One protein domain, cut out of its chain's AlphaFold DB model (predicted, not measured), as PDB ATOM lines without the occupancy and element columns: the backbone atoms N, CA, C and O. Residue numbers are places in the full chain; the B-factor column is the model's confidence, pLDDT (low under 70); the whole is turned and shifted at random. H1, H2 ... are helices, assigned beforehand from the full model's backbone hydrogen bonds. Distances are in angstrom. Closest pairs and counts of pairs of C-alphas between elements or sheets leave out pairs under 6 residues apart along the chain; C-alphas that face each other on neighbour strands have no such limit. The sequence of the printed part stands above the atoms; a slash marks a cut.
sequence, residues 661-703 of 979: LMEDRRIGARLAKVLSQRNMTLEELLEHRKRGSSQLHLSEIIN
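This is residues 661 to 703 of the 979 residues of the protein "AAEL011125-PA" of Aedes aegypti (UniProt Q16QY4). What shape does the backbone make? It is an L of helices with no packed core: H1 is one limb, and H2 and H3, strung one after the other, form a long arm leading away from the corner near H1's last residues. Before H1, residues 661 to 667 form a stretch with no named element at the end of H1 away from that corner. What is it made of, and how large is it? The printed part has 43 residues with three named helices, in the order H1, H2, H3, and no named strand; the class is all helix. It is only just loose, close to extended, with a radius of gyration of the C-alphas of 13.6 A, and its outline is flat, spanning 38 by 21 by 11 A.

What does the first helix come near? H1, residues 668 to 678, is close to but not clearly touching H2, residues 682 to 692, with 1 pair of C-alphas within 8 A. Their closest C-alphas, those of Leu 675 and Leu 682, are 7.2 A apart, and their lines are about perpendicular at 78 degrees. Where does the last helix stand? H3, residues 694 to 702, and H2 meet only through their link, while H1 and H3 are apart. Do the backbone atoms bear out the helices? In H1, H2 and H3 every O i to N i+4 pair is within hydrogen-bond range.

Where does H1 begin, and how long is it? It begins with C-alpha 668 of Gly 668 at (261.889, 247.368, 83.775) and measures 15.0 A from first to last C-alpha, ending at Arg 678. Where does H2 run? It runs from Leu 682, with its C-alpha at (261.656, 247.686, 94.668), to Gly 692, 14.8 A from first to last C-alpha. Where does H3 end? It starts at Ser 694 and ends at Ile 702, with C-alpha 702 at (246.562, 271.186, 104.160); its length is 12.1 A.

How far does it reach? The two C-alphas farthest apart are those of Arg 665 and Ile 702, at 38.8 A. Which residues stand free? Residues 663 to 668 do, of which 668 belongs to H1, and so do residues 686 to 703, of which 686 to 692 belong to H2 and 694 to 702 to H3. Are there cuts or long links? The printed part has no cut, and the links H1 to H2 and H2 to H3 are both tight. Where is the model's confidence low? The pLDDT is under 70 at residues 693 to 700, and its mean is 64 in H3 against 86.6 over the printed part.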
ATOM      1  N   LEU A 661     255.841 250.684  84.764       91.25
ATOM      2  CA  LEU A 661     257.215 250.946  84.311       91.25
ATOM      3  C   LEU A 661     258.128 249.705  84.357       91.25
ATOM      4  O   LEU A 661     259.179 249.705  83.706       91.25
ATOM      5  N   MET A 662     257.767 248.657  85.104       91.62
ATOM      6  CA  MET A 662     258.439 247.353  85.046       91.62
ATOM      7  C   MET A 662     257.896 246.447  83.935       91.62
ATOM      8  O   MET A 662     258.667 245.648  83.403       91.62
ATOM      9  N   GLU A 663     256.628 246.608  83.553       94.75
ATOM     10  CA  GLU A 663     255.968 245.858  82.479       94.75
ATOM     11  C   GLU A 663     256.572 246.161  81.093       94.75
ATOM     12  O   GLU A 663     256.791 245.242  80.298       94.75
ATOM     13  N   ASP A 664     256.983 247.412  80.811       97.19
ATOM     14  CA  ASP A 664     257.864 247.669  79.660       97.19
ATOM     15  C   ASP A 664     259.218 246.980  79.885       97.19
ATOM     16  O   ASP A 664     260.121 247.501  80.544       97.19
ATOM     17  N   ARG A 665     259.393 245.835  79.216       94.56
ATOM     18  CA  ARG A 665     260.610 245.009  79.128       94.56
ATOM     19  C   ARG A 665     261.916 245.794  78.894       94.56
ATOM     20  O   ARG A 665     262.995 245.272  79.166       94.56
ATOM     21  N   ARG A 666     261.871 247.032  78.381       95.19
ATOM     22  CA  ARG A 666     263.032 247.931  78.203       95.19
ATOM     23  C   ARG A 666     263.241 248.920  79.347       95.19
ATOM     24  O   ARG A 666     264.388 249.328  79.555       95.19
ATOM     25  N   ILE A 667     262.185 249.337  80.041       95.50
ATOM     26  CA  ILE A 667     262.259 250.230  81.205       95.50
ATOM     27  C   ILE A 667     262.473 249.392  82.466       95.50
ATOM     28  O   ILE A 667     263.455 249.642  83.162       95.50
ATOM     29  N   GLY A 668     261.706 248.321  82.679       97.12
ATOM     30  CA  GLY A 668     261.889 247.368  83.775       97.12
ATOM     31  C   GLY A 668     263.299 246.784  83.826       97.12
ATOM     32  O   GLY A 668     263.952 246.839  84.863       97.12
ATOM     33  N   ALA A 669     263.860 246.365  82.686       96.56
ATOM     34  CA  ALA A 669     265.247 245.886  82.616       96.56
ATOM     35  C   ALA A 669     266.301 246.964  82.958       96.56
ATOM     36  O   ALA A 669     267.412 246.641  83.386       96.56
ATOM     37  N   ARG A 670     265.983 248.256  82.784       97.50
ATOM     38  CA  ARG A 670     266.838 249.366  83.242       97.50
ATOM     39  C   ARG A 670     266.621 249.666  84.717       97.50
ATOM     40  O   ARG A 670     267.602 249.913  85.408       97.50
ATOM     41  N   LEU A 671     265.376 249.633  85.188       96.12
ATOM     42  CA  LEU A 671     265.019 249.875  86.579       96.12
ATOM     43  C   LEU A 671     265.623 248.793  87.474       96.12
ATOM     44  O   LEU A 671     266.401 249.129  88.357       96.12
ATOM     45  N   ALA A 672     265.413 247.514  87.158       96.31
ATOM     46  CA  ALA A 672     266.045 246.378  87.828       96.31
ATOM     47  C   ALA A 672     267.581 246.488  87.841       96.31
ATOM     48  O   ALA A 672     268.215 246.251  88.867       96.31
ATOM     49  N   LYS A 673     268.199 246.938  86.737       97.69
ATOM     50  CA  LYS A 673     269.646 247.192  86.696       97.69
ATOM     51  C   LYS A 673     270.079 248.363  87.587       97.69
ATOM     52  O   LYS A 673     271.152 248.291  88.176       97.69
ATOM     53  N   VAL A 674     269.289 249.430  87.691       96.62
ATOM     54  CA  VAL A 674     269.572 250.587  88.563       96.62
ATOM     55  C   VAL A 674     269.355 250.249  90.040       96.62
ATOM     56  O   VAL A 674     270.155 250.676  90.868       96.62
ATOM     57  N   LEU A 675     268.323 249.464  90.355       97.12
ATOM     58  CA  LEU A 675     268.047 248.895  91.675       97.12
ATOM     59  C   LEU A 675     269.214 248.006  92.123       97.12
ATOM     60  O   LEU A 675     269.877 248.316  93.109       97.12
ATOM     61  N   SER A 676     269.573 247.007  91.309       96.88
ATOM     62  CA  SER A 676     270.740 246.141  91.525       96.88
ATOM     63  C   SER A 676     272.051 246.930  91.655       96.88
ATOM     64  O   SER A 676     272.809 246.704  92.593       96.88
ATOM     65  N   GLN A 677     272.307 247.918  90.788       97.94
ATOM     66  CA  GLN A 677     273.515 248.756  90.863       97.94
ATOM     67  C   GLN A 677     273.580 249.623  92.135       97.94
ATOM     68  O   GLN A 677     274.670 250.037  92.531       97.94
ATOM     69  N   ARG A 678     272.438 249.920  92.764       95.81
ATOM     70  CA  ARG A 678     272.352 250.665  94.031       95.81
ATOM     71  C   ARG A 678     272.177 249.767  95.256       95.81
ATOM     72  O   ARG A 678     272.132 250.299  96.356       95.81
ATOM     73  N   ASN A 679     272.094 248.448  95.066       96.75
ATOM     74  CA  ASN A 679     271.701 247.474  96.085       96.75
ATOM     75  C   ASN A 679     270.387 247.846  96.808       96.75
ATOM     76  O   ASN A 679     270.246 247.604  98.000       96.75
ATOM     77  N   MET A 680     269.457 248.463  96.071       96.50
ATOM     78  CA  MET A 680     268.184 248.989  96.570       96.50
ATOM     79  C   MET A 680     267.037 248.105  96.075       96.50
ATOM     80  O   MET A 680     267.020 247.734  94.898       96.50
ATOM     81  N   THR A 681     266.076 247.771  96.934       96.06
ATOM     82  CA  THR A 681     264.927 246.928  96.541       96.06
ATOM     83  C   THR A 681     263.806 247.729  95.861       96.06
ATOM     84  O   THR A 681     263.799 248.960  95.866       96.06
ATOM     85  N   LEU A 682     262.829 247.034  95.261       94.88
ATOM     86  CA  LEU A 682     261.656 247.686  94.668       94.88
ATOM     87  C   LEU A 682     260.777 248.371  95.730       94.88
ATOM     88  O   LEU A 682     260.337 249.497  95.512       94.88
ATOM     89  N   GLU A 683     260.558 247.728  96.883       94.31
ATOM     90  CA  GLU A 683     259.776 248.338  97.968       94.31
ATOM     91  C   GLU A 683     260.551 249.473  98.650       94.31
ATOM     92  O   GLU A 683     259.956 250.473  99.021       94.31
ATOM     93  N   GLU A 684     261.881 249.403  98.723       94.12
ATOM     94  CA  GLU A 684     262.721 250.508  99.206       94.12
ATOM     95  C   GLU A 684     262.708 251.713  98.248       94.12
ATOM     96  O   GLU A 684     262.669 252.857  98.700       94.12
ATOM     97  N   LEU A 685     262.640 251.493  96.926       95.19
ATOM     98  CA  LEU A 685     262.365 252.563  95.959       95.19
ATOM     99  C   LEU A 685     260.967 253.162  96.166       95.19
ATOM    100  O   LEU A 685     260.811 254.384  96.107       95.19
ATOM    101  N   LEU A 686     259.956 252.323  96.405       93.12
ATOM    102  CA  LEU A 686     258.593 252.770  96.695       93.12
ATOM    103  C   LEU A 686     258.524 253.545  98.010       93.12
ATOM    104  O   LEU A 686     257.864 254.577  98.072       93.12
ATOM    105  N   GLU A 687     259.250 253.119  99.037       90.88
ATOM    106  CA  GLU A 687     259.355 253.826 100.306       90.88
ATOM    107  C   GLU A 687     260.121 255.147 100.155       90.88
ATOM    108  O   GLU A 687     259.679 256.170 100.672       90.88
ATOM    109  N   HIS A 688     261.203 255.182  99.371       91.00
ATOM    110  CA  HIS A 688     261.876 256.428  99.004       91.00
ATOM    111  C   HIS A 688     260.978 257.376  98.202       91.00
ATOM    112  O   HIS A 688     261.091 258.589  98.376       91.00
ATOM    113  N   ARG A 689     260.066 256.863  97.364       88.62
ATOM    114  CA  ARG A 689     259.068 257.675  96.653       88.62
ATOM    115  C   ARG A 689     257.989 258.206  97.606       88.62
ATOM    116  O   ARG A 689     257.753 259.410  97.610       88.62
ATOM    117  N   LYS A 690     257.432 257.355  98.479       85.88
ATOM    118  CA  LYS A 690     256.474 257.730  99.540       85.88
ATOM    119  C   LYS A 690     257.065 258.806 100.470       85.88
ATOM    120  O   LYS A 690     256.479 259.873 100.620       85.88
ATOM    121  N   ARG A 691     258.269 258.580 101.018       84.81
ATOM    122  CA  ARG A 691     259.015 259.532 101.875       84.81
ATOM    123  C   ARG A 691     259.486 260.784 101.123       84.81
ATOM    124  O   ARG A 691     259.588 261.853 101.714       84.81
ATOM    125  N   GLY A 692     259.802 260.656  99.833       80.62
ATOM    126  CA  GLY A 692     260.248 261.755  98.971       80.62
ATOM    127  C   GLY A 692     259.117 262.663  98.481       80.62
ATOM    128  O   GLY A 692     259.385 263.786  98.051       80.62
ATOM    129  N   SER A 693     257.861 262.216  98.571       63.75
ATOM    130  CA  SER A 693     256.679 263.000  98.214       63.75
ATOM    131  C   SER A 693     256.328 264.010  99.314       63.75
ATOM    132  O   SER A 693     255.321 263.899 100.014       63.75
ATOM    133  N   SER A 694     257.153 265.051  99.449       56.88
ATOM    134  CA  SER A 694     256.877 266.178 100.354       56.88
ATOM    135  C   SER A 694     255.551 266.878 100.033       56.88
ATOM    136  O   SER A 694     254.923 267.435 100.928       56.88
ATOM    137  N   GLN A 695     255.079 266.793  98.782       58.50
ATOM    138  CA  GLN A 695     253.744 267.243  98.389       58.50
ATOM    139  C   GLN A 695     252.620 266.426  99.035       58.50
ATOM    140  O   GLN A 695     251.604 267.020  99.378       58.50
ATOM    141  N   LEU A 696     252.781 265.112  99.242       63.31
ATOM    142  CA  LEU A 696     251.754 264.304  99.903       63.31
ATOM    143  C   LEU A 696     251.640 264.706 101.377       63.31
ATOM    144  O   LEU A 696     250.546 265.049 101.816       63.31
ATOM    145  N   HIS A 697     252.763 264.800 102.095       60.59
ATOM    146  CA  HIS A 697     252.769 265.234 103.497       60.59
ATOM    147  C   HIS A 697     252.239 266.673 103.667       60.59
ATOM    148  O   HIS A 697     251.413 266.930 104.539       60.59
ATOM    149  N   LEU A 698     252.612 267.602 102.776       63.38
ATOM    150  CA  LEU A 698     252.022 268.948 102.751       63.38
ATOM    151  C   LEU A 698     250.521 268.922 102.424       63.38
ATOM    152  O   LEU A 698     249.770 269.683 103.025       63.38
ATOM    153  N   SER A 699     250.058 268.049 101.524       64.12
ATOM    154  CA  SER A 699     248.625 267.903 101.232       64.12
ATOM    155  C   SER A 699     247.844 267.301 102.402       64.12
ATOM    156  O   SER A 699     246.692 267.655 102.607       64.12
ATOM    157  N   GLU A 700     248.459 266.435 103.206       66.81
ATOM    158  CA  GLU A 700     247.843 265.809 104.378       66.81
ATOM    159  C   GLU A 700     247.679 266.805 105.538       66.81
ATOM    160  O   GLU A 700     246.639 266.815 106.201       66.81
ATOM    161  N   ILE A 701     248.654 267.713 105.688       70.44
ATOM    162  CA  ILE A 701     248.590 268.897 106.557       70.44
ATOM    163  C   ILE A 701     247.518 269.884 106.055       70.44
ATOM    164  O   ILE A 701     246.652 270.295 106.824       70.44
ATOM    165  N   ILE A 702     247.526 270.240 104.762       74.25
ATOM    166  CA  ILE A 702     246.562 271.186 104.160       74.25
ATOM    167  C   ILE A 702     245.122 270.651 104.218       74.25
ATOM    168  O   ILE A 702     244.191 271.419 104.448       74.25
ATOM    169  N   ASN A 703     244.929 269.341 104.053       72.31
ATOM    170  CA  ASN A 703     243.620 268.689 104.124       72.31
ATOM    171  C   ASN A 703     243.167 268.379 105.568       72.31
ATOM    172  O   ASN A 703     242.170 267.680 105.746       72.31
TER     173      ASN A 703